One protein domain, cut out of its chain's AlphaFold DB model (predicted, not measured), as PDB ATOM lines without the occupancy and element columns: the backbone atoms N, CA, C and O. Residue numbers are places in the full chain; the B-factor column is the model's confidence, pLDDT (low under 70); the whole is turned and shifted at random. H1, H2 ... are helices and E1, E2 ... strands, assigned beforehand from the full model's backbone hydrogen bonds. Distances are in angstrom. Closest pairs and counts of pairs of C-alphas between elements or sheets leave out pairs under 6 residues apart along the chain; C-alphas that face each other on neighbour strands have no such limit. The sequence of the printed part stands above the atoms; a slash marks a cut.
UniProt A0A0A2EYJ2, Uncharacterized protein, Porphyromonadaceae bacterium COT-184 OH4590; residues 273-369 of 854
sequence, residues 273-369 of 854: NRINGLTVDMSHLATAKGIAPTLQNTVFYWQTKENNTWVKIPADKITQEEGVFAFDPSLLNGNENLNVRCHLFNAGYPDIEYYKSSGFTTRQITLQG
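AT A GLANCE: This is residues 273 to 369 of the 854 residues of an uncharacterized protein of Porphyromonadaceae bacterium COT-184 OH4590 (UniProt A0A0A2EYJ2). Two long antiparallel strands, E2 and E6, make a strongly twisted ribbon, which the short edge strands E3 and E7 widen into one sheet. A small sheet of three short strands stands loosely over one face of it, partly face to face, and long loops lie at the end where E2 begins and E6 ends. The printed part has 97 residues, with strands E1 to E5, helix H1, then E6 and E7; both sheets, E3 - E2 - E6 - E7 and E1 - E5 - E4, are antiparallel. The class is mostly strand, with under half of the residues in named elements; the whole is compact, radius of gyration of the C-alphas 14.1 A, yet elongated, 47 by 27 by 24 A.

IN THESE COORDINATES: Find C-alpha 279 at (237.655, 188.402, 171.069), where E1, residues 279 to 281, begins. E2, 296 to 306, runs 32.0 A; E3 is 309 to 312, E4 318 to 321, E5 324 to 327 and H1 329 to 332. E6, 337 to 346, runs 29.0 A; E7, 365 to 368, ends at (229.372, 189.054, 167.659).

HOW THE PARTS SIT: Look at N 301 and O 343, 2.8 A apart, between E2 and E6. Hairpin E2 and E3 has N 311 and O 304 at 2.9 A; hairpin E6 and E7 has N 338 and O 367 at 2.8 A. In the other sheet, E1 and E5 are antiparallel neighbours, with N 280 and O 325 within hydrogen-bond range at 2.8 A; hairpin E4 and E5 has N 326 and O 319 at 2.9 A. E2 and E5 are apart. H1, too short for an O i to N i+4 pair, only grazes the larger sheet.

THE WHOLE: The farthest C-alphas, of Pro 293 and Gly 334, are 47.0 A apart. The printed part has no cut; the links E1 to E2 and E6 to E7 are long. Residues 293, 333 to 335 and 353 to 359 have pLDDT under 70.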
ATOM      1  N   ASN A 273     231.856 190.368 180.316       91.12
ATOM      2  CA  ASN A 273     232.812 191.479 180.218       91.12
ATOM      3  C   ASN A 273     234.188 191.065 179.668       91.12
ATOM      4  O   ASN A 273     235.017 191.922 179.382       91.12
ATOM      5  N   ARG A 274     234.458 189.759 179.563       92.25
ATOM      6  CA  ARG A 274     235.662 189.201 178.935       92.25
ATOM      7  C   ARG A 274     235.469 188.922 177.442       92.25
ATOM      8  O   ARG A 274     236.367 188.364 176.825       92.25
ATOM      9  N   ILE A 275     234.306 189.250 176.880       93.19
ATOM     10  CA  ILE A 275     233.964 189.031 175.475       93.19
ATOM     11  C   ILE A 275     233.810 190.398 174.810       93.19
ATOM     12  O   ILE A 275     233.056 191.239 175.292       93.19
ATOM     13  N   ASN A 276     234.518 190.617 173.706       87.81
ATOM     14  CA  ASN A 276     234.419 191.839 172.914       87.81
ATOM     15  C   ASN A 276     234.414 191.489 171.423       87.81
ATOM     16  O   ASN A 276     235.457 191.148 170.861       87.81
ATOM     17  N   GLY A 277     233.232 191.518 170.802       88.31
ATOM     18  CA  GLY A 277     233.035 191.066 169.425       88.31
ATOM     19  C   GLY A 277     233.524 189.630 169.229       88.31
ATOM     20  O   GLY A 277     233.051 188.706 169.893       88.31
ATOM     21  N   LEU A 278     234.519 189.466 168.357       90.81
ATOM     22  CA  LEU A 278     235.205 188.205 168.071       90.81
ATOM     23  C   LEU A 278     236.443 187.970 168.952       90.81
ATOM     24  O   LEU A 278     237.340 187.239 168.554       90.81
ATOM     25  N   THR A 279     236.533 188.587 170.132       92.75
ATOM     26  CA  THR A 279     237.655 188.402 171.069       92.75
ATOM     27  C   THR A 279     237.170 187.883 172.420       92.75
ATOM     28  O   THR A 279     236.147 188.341 172.931       92.75
ATOM     29  N   VAL A 280     237.912 186.949 173.026       95.00
ATOM     30  CA  VAL A 280     237.653 186.412 174.369       95.00
ATOM     31  C   VAL A 280     238.920 186.454 175.226       95.00
ATOM     32  O   VAL A 280     239.916 185.804 174.911       95.00
ATOM     33  N   ASP A 281     238.876 187.178 176.345       94.50
ATOM     34  CA  ASP A 281     239.977 187.292 177.305       94.50
ATOM     35  C   ASP A 281     239.920 186.202 178.391       94.50
ATOM     36  O   ASP A 281     239.150 186.271 179.359       94.50
ATOM     37  N   MET A 282     240.822 185.229 178.276       92.50
ATOM     38  CA  MET A 282     241.049 184.160 179.250       92.50
ATOM     39  C   MET A 282     242.444 184.247 179.891       92.50
ATOM     40  O   MET A 282     242.903 183.271 180.481       92.50
ATOM     41  N   SER A 283     243.101 185.411 179.851       91.69
ATOM     42  CA  SER A 283     244.456 185.640 180.397       91.69
ATOM     43  C   SER A 283     244.605 185.200 181.857       91.69
ATOM     44  O   SER A 283     245.551 184.503 182.216       91.69
ATOM     45  N   HIS A 284     243.606 185.487 182.695       87.12
ATOM     46  CA  HIS A 284     243.544 185.044 184.099       87.12
ATOM     47  C   HIS A 284     243.597 183.519 184.311       87.12
ATOM     48  O   HIS A 284     243.866 183.068 185.426       87.12
ATOM     49  N   LEU A 285     243.313 182.738 183.267       86.62
ATOM     50  CA  LEU A 285     243.327 181.277 183.255       86.62
ATOM     51  C   LEU A 285     244.508 180.712 182.464       86.62
ATOM     52  O   LEU A 285     244.645 179.490 182.402       86.62
ATOM     53  N   ALA A 286     245.350 181.558 181.857       85.94
ATOM     54  CA  ALA A 286     246.454 181.134 180.990       85.94
ATOM     55  C   ALA A 286     247.413 180.176 181.700       85.94
ATOM     56  O   ALA A 286     248.021 179.311 181.073       85.94
ATOM     57  N   THR A 287     247.516 180.302 183.022       85.25
ATOM     58  CA  THR A 287     248.362 179.460 183.848       85.25
ATOM     59  C   THR A 287     247.692 179.153 185.188       85.25
ATOM     60  O   THR A 287     246.896 179.940 185.705       85.25
ATOM     61  N   ALA A 288     247.997 177.992 185.760       81.00
ATOM     62  CA  ALA A 288     247.505 177.596 187.076       81.00
ATOM     63  C   ALA A 288     248.552 176.750 187.809       81.00
ATOM     64  O   ALA A 288     249.312 176.004 187.187       81.00
ATOM     65  N   LYS A 289     248.596 176.866 189.140       77.94
ATOM     66  CA  LYS A 289     249.407 176.006 190.008       77.94
ATOM     67  C   LYS A 289     248.484 174.992 190.673       77.94
ATOM     68  O   LYS A 289     247.529 175.392 191.327       77.94
ATOM     69  N   GLY A 290     248.739 173.705 190.471       78.38
ATOM     70  CA  GLY A 290     247.991 172.612 191.099       78.38
ATOM     71  C   GLY A 290     248.944 171.675 191.831       78.38
ATOM     72  O   GLY A 290     249.726 172.149 192.644       78.38
ATOM     73  N   ILE A 291     248.941 170.375 191.516       74.06
ATOM     74  CA  ILE A 291     249.880 169.395 192.115       74.06
ATOM     75  C   ILE A 291     251.346 169.609 191.698       74.06
ATOM     76  O   ILE A 291     252.255 169.043 192.298       74.06
ATOM     77  N   ALA A 292     251.586 170.407 190.656       72.94
ATOM     78  CA  ALA A 292     252.925 170.720 190.182       72.94
ATOM     79  C   ALA A 292     253.565 171.862 191.005       72.94
ATOM     80  O   ALA A 292     252.895 172.856 191.307       72.94
ATOM     81  N   PRO A 293     254.877 171.788 191.302       68.81
ATOM     82  CA  PRO A 293     255.579 172.813 192.081       68.81
ATOM     83  C   PRO A 293     255.691 174.153 191.335       68.81
ATOM     84  O   PRO A 293     255.752 175.220 191.957       68.81
ATOM     85  N   THR A 294     255.673 174.111 190.001       81.94
ATOM     86  CA  THR A 294     255.729 175.270 189.105       81.94
ATOM     87  C   THR A 294     254.395 175.503 188.405       81.94
ATOM     88  O   THR A 294     253.603 174.583 188.191       81.94
ATOM     89  N   LEU A 295     254.157 176.763 188.044       84.44
ATOM     90  CA  LEU A 295     252.986 177.200 187.294       84.44
ATOM     91  C   LEU A 295     252.917 176.457 185.948       84.44
ATOM     92  O   LEU A 295     253.905 176.416 185.216       84.44
ATOM     93  N   GLN A 296     251.769 175.861 185.638       86.94
ATOM     94  CA  GLN A 296     251.555 175.095 184.411       86.94
ATOM     95  C   GLN A 296     250.685 175.888 183.442       86.94
ATOM     96  O   GLN A 296     249.694 176.499 183.856       86.94
ATOM     97  N   ASN A 297     251.025 175.837 182.155       88.56
ATOM     98  CA  ASN A 297     250.226 176.465 181.108       88.56
ATOM     99  C   ASN A 297     248.903 175.720 180.924       88.56
ATOM    100  O   ASN A 297     248.861 174.488 180.858       88.56
ATOM    101  N   THR A 298     247.828 176.486 180.804       88.00
ATOM    102  CA  THR A 298     246.530 175.977 180.380       88.00
ATOM    103  C   THR A 298     246.495 175.955 178.857       88.00
ATOM    104  O   THR A 298     246.758 176.957 178.198       88.00
ATOM    105  N   VAL A 299     246.166 174.805 178.289       89.19
ATOM    106  CA  VAL A 299     245.919 174.614 176.863       89.19
ATOM    107  C   VAL A 299     244.436 174.830 176.593       89.19
ATOM    108  O   VAL A 299     243.592 174.296 177.310       89.19
ATOM    109  N   PHE A 300     244.117 175.589 175.549       90.81
ATOM    110  CA  PHE A 300     242.749 175.929 175.173       90.81
ATOM    111  C   PHE A 300     242.418 175.320 173.808       90.81
ATOM    112  O   PHE A 300     243.185 175.441 172.855       90.81
ATOM    113  N   TYR A 301     241.254 174.689 173.705       90.50
ATOM    114  CA  TYR A 301     240.706 174.149 172.469       90.50
ATOM    115  C   TYR A 301     239.300 174.700 172.267       90.50
ATOM    116  O   TYR A 301     238.403 174.446 173.067       90.50
ATOM    117  N   TRP A 302     239.093 175.442 171.187       93.94
ATOM    118  CA  TRP A 302     237.799 176.042 170.891       93.94
ATOM    119  C   TRP A 302     237.006 175.204 169.897       93.94
ATOM    120  O   TRP A 302     237.563 174.582 168.989       93.94
ATOM    121  N   GLN A 303     235.692 175.183 170.079       93.56
ATOM    122  CA  GLN A 303     234.762 174.508 169.186       93.56
ATOM    123  C   GLN A 303     233.634 175.453 168.792       93.56
ATOM    124  O   GLN A 303     233.189 176.252 169.615       93.56
ATOM    125  N   THR A 304     233.162 175.312 167.557       92.25
ATOM    126  CA  THR A 304     231.980 175.983 167.008       92.25
ATOM    127  C   THR A 304     230.899 174.951 166.687       92.25
ATOM    128  O   THR A 304     231.167 173.746 166.650       92.25
ATOM    129  N   LYS A 305     229.657 175.404 166.516       86.75
ATOM    130  CA  LYS A 305     228.511 174.538 166.241       86.75
ATOM    131  C   LYS A 305     228.195 174.523 164.743       86.75
ATOM    132  O   LYS A 305     227.661 175.491 164.219       86.75
ATOM    133  N   GLU A 306     228.438 173.390 164.095       82.75
ATOM    134  CA  GLU A 306     228.141 173.136 162.680       82.75
ATOM    135  C   GLU A 306     227.124 171.991 162.578       82.75
ATOM    136  O   GLU A 306     227.326 170.928 163.167       82.75
ATOM    137  N   ASN A 307     225.997 172.192 161.883       82.50
ATOM    138  CA  ASN A 307     224.931 171.181 161.736       82.50
ATOM    139  C   ASN A 307     224.502 170.524 163.065       82.50
ATOM    140  O   ASN A 307     224.304 169.315 163.158       82.50
ATOM    141  N   ASN A 308     224.375 171.331 164.122       82.44
ATOM    142  CA  ASN A 308     224.102 170.897 165.499       82.44
ATOM    143  C   ASN A 308     225.170 170.023 166.182       82.44
ATOM    144  O   ASN A 308     224.943 169.551 167.297       82.44
ATOM    145  N   THR A 309     226.353 169.892 165.590       89.19
ATOM    146  CA  THR A 309     227.501 169.179 166.157       89.19
ATOM    147  C   THR A 309     228.629 170.145 166.509       89.19
ATOM    148  O   THR A 309     228.797 171.179 165.870       89.19
ATOM    149  N   TRP A 310     229.378 169.849 167.573       88.94
ATOM    150  CA  TRP A 310     230.520 170.671 167.976       88.94
ATOM    151  C   TRP A 310     231.772 170.225 167.232       88.94
ATOM    152  O   TRP A 310     232.251 169.110 167.442       88.94
ATOM    153  N   VAL A 311     232.313 171.115 166.409       92.50
ATOM    154  CA  VAL A 311     233.505 170.885 165.591       92.50
ATOM    155  C   VAL A 311     234.631 171.781 166.101       92.50
ATOM    156  O   VAL A 311     234.395 172.910 166.530       92.50
ATOM    157  N   LYS A 312     235.861 171.258 166.138       93.69
ATOM    158  CA  LYS A 312     237.039 172.022 166.572       93.69
ATOM    159  C   LYS A 312     237.329 173.136 165.570       93.69
ATOM    160  O   LYS A 312     237.431 172.861 164.380       93.69
ATOM    161  N   ILE A 313     237.505 174.359 166.064       93.88
ATOM    162  CA  ILE A 313     237.865 175.496 165.217       93.88
ATOM    163  C   ILE A 313     239.323 175.317 164.747       93.88
ATOM    164  O   ILE A 313     240.183 174.990 165.579       93.88
ATOM    165  N   PRO A 314     239.614 175.486 163.441       93.31
ATOM    166  CA  PRO A 314     240.972 175.419 162.905       93.31
ATOM    167  C   PRO A 314     241.930 176.404 163.593       93.31
ATOM    168  O   PRO A 314     241.542 177.510 163.963       93.31
ATOM    169  N   ALA A 315     243.188 175.998 163.792       89.06
ATOM    170  CA  ALA A 315     244.160 176.791 164.554       89.06
ATOM    171  C   ALA A 315     244.581 178.085 163.839       89.06
ATOM    172  O   ALA A 315     244.927 179.055 164.495       89.06
ATOM    173  N   ASP A 316     244.521 178.114 162.510       91.12
ATOM    174  CA  ASP A 316     244.751 179.296 161.673       91.12
ATOM    175  C   ASP A 316     243.617 180.329 161.766       91.12
ATOM    176  O   ASP A 316     243.809 181.483 161.399       91.12
ATOM    177  N   LYS A 317     242.453 179.936 162.298       91.62
ATOM    178  CA  LYS A 317     241.276 180.800 162.485       91.62
ATOM    179  C   LYS A 317     241.171 181.406 163.882       91.62
ATOM    180  O   LYS A 317     240.191 182.089 164.182       91.62
ATOM    181  N   ILE A 318     242.151 181.145 164.747       94.00
ATOM    182  CA  ILE A 318     242.221 181.696 166.100       94.00
ATOM    183  C   ILE A 318     243.641 182.182 166.353       94.00
ATOM    184  O   ILE A 318     244.580 181.390 166.367       94.00
ATOM    185  N   THR A 319     243.796 183.468 166.640       93.31
ATOM    186  CA  THR A 319     245.051 184.009 167.162       93.31
ATOM    187  C   THR A 319     244.986 184.077 168.684       93.31
ATOM    188  O   THR A 319     243.927 184.312 169.271       93.31
ATOM    189  N   GLN A 320     246.114 183.810 169.345       91.00
ATOM    190  CA  GLN A 320     246.225 183.855 170.798       91.00
ATOM    191  C   GLN A 320     247.461 184.652 171.212       91.00
ATOM    192  O   GLN A 320     248.562 184.375 170.746       91.00
ATOM    193  N   GLU A 321     247.265 185.603 172.123       89.62
ATOM    194  CA  GLU A 321     248.327 186.408 172.731       89.62
ATOM    195  C   GLU A 321     248.046 186.534 174.235       89.62
ATOM    196  O   GLU A 321     246.973 186.973 174.639       89.62
ATOM    197  N   GLU A 322     248.953 186.034 175.081       86.38
ATOM    198  CA  GLU A 322     248.860 186.080 176.561       86.38
ATOM    199  C   GLU A 322     247.523 185.601 177.185       86.38
ATOM    200  O   GLU A 322     247.159 185.938 178.310       86.38
ATOM    201  N   GLY A 323     246.789 184.746 176.473       88.19
ATOM    202  CA  GLY A 323     245.513 184.161 176.906       88.19
ATOM    203  C   GLY A 323     244.286 184.941 176.436       88.19
ATOM    204  O   GLY A 323     243.167 184.583 176.800       88.19
ATOM    205  N   VAL A 324     244.480 185.960 175.601       93.25
ATOM    206  CA  VAL A 324     243.436 186.620 174.818       93.25
ATOM    207  C   VAL A 324     243.333 185.925 173.465       93.25
ATOM    208  O   VAL A 324     244.340 185.726 172.792       93.25
ATOM    209  N   PHE A 325     242.123 185.520 173.089       95.00
ATOM    210  CA  PHE A 325     241.836 184.795 171.851       95.00
ATOM    211  C   PHE A 325     241.036 185.682 170.907       95.00
ATOM    212  O   PHE A 325     239.957 186.125 171.297       95.00
ATOM    213  N   ALA A 326     241.513 185.900 169.683       92.19
ATOM    214  CA  ALA A 326     240.756 186.568 168.627       92.19
ATOM    215  C   ALA A 326     240.397 185.569 167.520       92.19
ATOM    216  O   ALA A 326     241.222 184.765 167.088       92.19
ATOM    217  N   PHE A 327     239.136 185.600 167.099       92.19
ATOM    218  CA  PHE A 327     238.558 184.681 166.125       92.19
ATOM    219  C   PHE A 327     238.481 185.365 164.761       92.19
ATOM    220  O   PHE A 327     238.040 186.509 164.658       92.19
ATOM    221  N   ASP A 328     238.899 184.654 163.717       86.00
ATOM    222  CA  ASP A 328     238.835 185.135 162.338       86.00
ATOM    223  C   ASP A 328     237.364 185.410 161.937       86.00
ATOM    224  O   ASP A 328     236.521 184.512 162.075       86.00
ATOM    225  N   PRO A 329     237.029 186.618 161.430       81.56
ATOM    226  CA  PRO A 329     235.673 186.968 160.998       81.56
ATOM    227  C   PRO A 329     235.058 186.024 159.961       81.56
ATOM    228  O   PRO A 329     233.839 185.862 159.941       81.56
ATOM    229  N   SER A 330     235.867 185.343 159.145       80.88
ATOM    230  CA  SER A 330     235.381 184.361 158.163       80.88
ATOM    231  C   SER A 330     234.619 183.190 158.795       80.88
ATOM    232  O   SER A 330     233.789 182.580 158.128       80.88
ATOM    233  N   LEU A 331     234.808 182.910 160.092       83.56
ATOM    234  CA  LEU A 331     234.055 181.876 160.817       83.56
ATOM    235  C   LEU A 331     232.546 182.157 160.905       83.56
ATOM    236  O   LEU A 331     231.771 181.253 161.218       83.56
ATOM    237  N   LEU A 332     232.119 183.394 160.649       80.31
ATOM    238  CA  LEU A 332     230.716 183.793 160.697       80.31
ATOM    239  C   LEU A 332     229.895 183.261 159.515       80.31
ATOM    240  O   LEU A 332     228.691 183.050 159.675       80.31
ATOM    241  N   ASN A 333     230.518 183.011 158.354       69.81
ATOM    242  CA  ASN A 333     229.854 182.518 157.137       69.81
ATOM    243  C   ASN A 333     228.545 183.275 156.803       69.81
ATOM    244  O   ASN A 333     227.518 182.655 156.530       69.81
ATOM    245  N   GLY A 334     228.555 184.611 156.898       64.06
ATOM    246  CA  GLY A 334     227.382 185.463 156.646       64.06
ATOM    247  C   GLY A 334     226.412 185.636 157.827       64.06
ATOM    248  O   GLY A 334     225.434 186.367 157.700       64.06
ATOM    249  N   ASN A 335     226.661 185.012 158.984       67.25
ATOM    250  CA  ASN A 335     225.891 185.252 160.211       67.25
ATOM    251  C   ASN A 335     226.449 186.442 161.009       67.25
ATOM    252  O   ASN A 335     227.643 186.705 161.003       67.25
ATOM    253  N   GLU A 336     225.613 187.108 161.806       77.00
ATOM    254  CA  GLU A 336     226.082 188.158 162.732       77.00
ATOM    255  C   GLU A 336     226.729 187.593 164.008       77.00
ATOM    256  O   GLU A 336     227.395 188.312 164.751       77.00
ATOM    257  N   ASN A 337     226.523 186.301 164.279       86.06
ATOM    258  CA  ASN A 337     226.853 185.665 165.547       86.06
ATOM    259  C   ASN A 337     227.573 184.326 165.348       86.06
ATOM    260  O   ASN A 337     227.132 183.487 164.564       86.06
ATOM    261  N   LEU A 338     228.612 184.081 166.146       88.88
ATOM    262  CA  LEU A 338     229.344 182.817 166.215       88.88
ATOM    263  C   LEU A 338     229.189 182.197 167.608       88.88
ATOM    264  O   LEU A 338     229.615 182.765 168.611       88.88
ATOM    265  N   ASN A 339     228.598 181.007 167.690       92.12
ATOM    266  CA  ASN A 339     228.468 180.284 168.954       92.12
ATOM    267  C   ASN A 339     229.691 179.400 169.198       92.12
ATOM    268  O   ASN A 339     229.902 178.429 168.473       92.12
ATOM    269  N   VAL A 340     230.445 179.688 170.259       94.31
ATOM    270  CA  VAL A 340     231.661 178.943 170.608       94.31
ATOM    271  C   VAL A 340     231.611 178.374 172.023       94.31
ATOM    272  O   VAL A 340     230.885 178.852 172.896       94.31
ATOM    273  N   ARG A 341     232.423 177.345 172.264       93.56
ATOM    274  CA  ARG A 341     232.762 176.845 173.602       93.56
ATOM    275  C   ARG A 341     234.252 176.537 173.685       93.56
ATOM    276  O   ARG A 341     234.858 176.173 172.676       93.56
ATOM    277  N   CYS A 342     234.822 176.632 174.880       92.31
ATOM    278  CA  CYS A 342     236.225 176.321 175.125       92.31
ATOM    279  C   CYS A 342     236.366 175.048 175.968       92.31
ATOM    280  O   CYS A 342     235.678 174.879 176.973       92.31
ATOM    281  N   HIS A 343     237.277 174.171 175.567       90.19
ATOM    282  CA  HIS A 343     237.853 173.104 176.376       90.19
ATOM    283  C   HIS A 343     239.221 173.573 176.889       90.19
ATOM    284  O   HIS A 343     240.055 174.016 176.105       90.19
ATOM    285  N   LEU A 344     239.465 173.461 178.191       88.75
ATOM    286  CA  LEU A 344     240.672 173.910 178.872       88.75
ATOM    287  C   LEU A 344     241.373 172.731 179.552       88.75
ATOM    288  O   LEU A 344     240.800 172.070 180.418       88.75
ATOM    289  N   PHE A 345     242.643 172.505 179.248       87.12
ATOM    290  CA  PHE A 345     243.453 171.451 179.851       87.12
ATOM    291  C   PHE A 345     244.652 172.050 180.584       87.12
ATOM    292  O   PHE A 345     245.406 172.810 179.992       87.12
ATOM    293  N   ASN A 346     244.864 171.701 181.852       85.25
ATOM    294  CA  ASN A 346     246.044 172.131 182.601       85.25
ATOM    295  C   ASN A 346     246.670 170.935 183.332       85.25
ATOM    296  O   ASN A 346     246.006 170.270 184.128       85.25
ATOM    297  N   ALA A 347     247.960 170.682 183.092       81.19
ATOM    298  CA  ALA A 347     248.680 169.550 183.680       81.19
ATOM    299  C   ALA A 347     248.775 169.605 185.220       81.19
ATOM    300  O   ALA A 347     248.961 168.572 185.857       81.19
ATOM    301  N   GLY A 348     248.607 170.780 185.836       80.00
ATOM    302  CA  GLY A 348     248.520 170.928 187.290       80.00
ATOM    303  C   GLY A 348     247.231 170.361 187.900       80.00
ATOM    304  O   GLY A 348     247.189 170.131 189.105       80.00
ATOM    305  N   TYR A 349     246.197 170.107 187.091       81.75
ATOM    306  CA  TYR A 349     244.878 169.633 187.529       81.75
ATOM    307  C   TYR A 349     244.347 168.523 186.596       81.75
ATOM    308  O   TYR A 349     243.331 168.709 185.920       81.75
ATOM    309  N   PRO A 350     245.016 167.357 186.538       70.62
ATOM    310  CA  PRO A 350     244.796 166.356 185.488       70.62
ATOM    311  C   PRO A 350     243.417 165.665 185.512       70.62
ATOM    312  O   PRO A 350     242.984 165.151 184.482       70.62
ATOM    313  N   ASP A 351     242.708 165.676 186.646       71.88
ATOM    314  CA  ASP A 351     241.466 164.910 186.869       71.88
ATOM    315  C   ASP A 351     240.195 165.772 187.055       71.88
ATOM    316  O   ASP A 351     239.173 165.278 187.529       71.88
ATOM    317  N   ILE A 352     240.224 167.058 186.674       76.88
ATOM    318  CA  ILE A 352     239.153 168.026 186.992       76.88
ATOM    319  C   ILE A 352     237.756 167.667 186.428       76.88
ATOM    320  O   ILE A 352     236.732 168.030 187.013       76.88
ATOM    321  N   GLU A 353     237.671 166.944 185.309       69.06
ATOM    322  CA  GLU A 353     236.398 166.646 184.638       69.06
ATOM    323  C   GLU A 353     235.656 165.427 185.230       69.06
ATOM    324  O   GLU A 353     236.158 164.670 186.061       69.06
ATOM    325  N   TYR A 354     234.400 165.235 184.817       58.66
ATOM    326  CA  TYR A 354     233.581 164.069 185.153       58.66
ATOM    327  C   TYR A 354     234.089 162.768 184.509       58.66
ATOM    328  O   TYR A 354     234.016 161.710 185.138       58.66
ATOM    329  N   TYR A 355     234.618 162.841 183.284       56.97
ATOM    330  CA  TYR A 355     235.230 161.723 182.568       56.97
ATOM    331  C   TYR A 355     236.736 161.972 182.467       56.97
ATOM    332  O   TYR A 355     237.166 163.053 182.078       56.97
ATOM    333  N   LYS A 356     237.553 160.998 182.881       55.47
ATOM    334  CA  LYS A 356     239.015 161.154 182.915       55.47
ATOM    335  C   LYS A 356     239.552 161.495 181.518       55.47
ATOM    336  O   LYS A 356     239.114 160.877 180.553       55.47
ATOM    337  N   SER A 357     240.551 162.385 181.447       53.94
ATOM    338  CA  SER A 357     241.398 162.727 180.279       53.94
ATOM    339  C   SER A 357     240.931 163.772 179.240       53.94
ATOM    340  O   SER A 357     241.655 163.983 178.271       53.94
ATOM    341  N   SER A 358     239.818 164.496 179.435       58.75
ATOM    342  CA  SER A 358     239.285 165.444 178.420       58.75
ATOM    343  C   SER A 358     239.286 166.945 178.786       58.75
ATOM    344  O   SER A 358     238.971 167.784 177.936       58.75
ATOM    345  N   GLY A 359     239.749 167.312 179.986       69.25
ATOM    346  CA  GLY A 359     239.865 168.712 180.420       69.25
ATOM    347  C   GLY A 359     238.527 169.361 180.804       69.25
ATOM    348  O   GLY A 359     237.476 168.746 180.813       69.25
ATOM    349  N   PHE A 360     238.553 170.631 181.180       82.62
ATOM    350  CA  PHE A 360     237.397 171.362 181.693       82.62
ATOM    351  C   PHE A 360     236.693 172.170 180.592       82.62
ATOM    352  O   PHE A 360     237.369 172.771 179.769       82.62
ATOM    353  N   THR A 361     235.358 172.246 180.561       87.00
ATOM    354  CA  THR A 361     234.627 172.971 179.499       87.00
ATOM    355  C   THR A 361     233.941 174.241 179.979       87.00
ATOM    356  O   THR A 361     233.504 174.346 181.123       87.00
ATOM    357  N   THR A 362     233.788 175.214 179.084       90.81
ATOM    358  CA  THR A 362     232.916 176.372 179.304       90.81
ATOM    359  C   THR A 362     231.506 176.084 178.802       90.81
ATOM    360  O   THR A 362     231.281 175.246 177.924       90.81
ATOM    361  N   ARG A 363     230.530 176.833 179.314       89.62
ATOM    362  CA  ARG A 363     229.240 176.993 178.642       89.62
ATOM    363  C   ARG A 363     229.445 177.652 177.277       89.62
ATOM    364  O   ARG A 363     230.460 178.310 177.038       89.62
ATOM    365  N   GLN A 364     228.465 177.456 176.398       91.75
ATOM    366  CA  GLN A 364     228.407 178.155 175.120       91.75
ATOM    367  C   GLN A 364     228.347 179.666 175.359       91.75
ATOM    368  O   GLN A 364     227.584 180.128 176.210       91.75
ATOM    369  N   ILE A 365     229.126 180.403 174.577       94.06
ATOM    370  CA  ILE A 365     229.063 181.856 174.459       94.06
ATOM    371  C   ILE A 365     228.790 182.230 173.002       94.06
ATOM    372  O   ILE A 365     229.080 181.452 172.091       94.06
ATOM    373  N   THR A 366     228.229 183.414 172.792       92.12
ATOM    374  CA  THR A 366     227.962 183.965 171.462       92.12
ATOM    375  C   THR A 366     228.897 185.143 171.238       92.12
ATOM    376  O   THR A 366     228.859 186.110 171.994       92.12
ATOM    377  N   LEU A 367     229.758 185.031 170.234       91.31
ATOM    378  CA  LEU A 367     230.610 186.106 169.748       91.31
ATOM    379  C   LEU A 367     229.860 186.872 168.665       91.31
ATOM    380  O   LEU A 367     229.158 186.259 167.861       91.31
ATOM    381  N   GLN A 368     230.015 188.189 168.645       86.81
ATOM    382  CA  GLN A 368     229.372 189.054 167.659       86.81
ATOM    383  C   GLN A 368     230.389 189.460 166.601       86.81
ATOM    384  O   GLN A 368     231.519 189.825 166.932       86.81
ATOM    385  N   GLY A 369     229.988 189.383 165.335       76.50
ATOM    386  CA  GLY A 369     230.811 189.840 164.227       76.50
ATOM    387  C   GLY A 369     231.075 191.345 164.251       76.50
ATOM    388  O   GLY A 369     230.396 192.082 164.980       76.50
TER     389      GLY A 369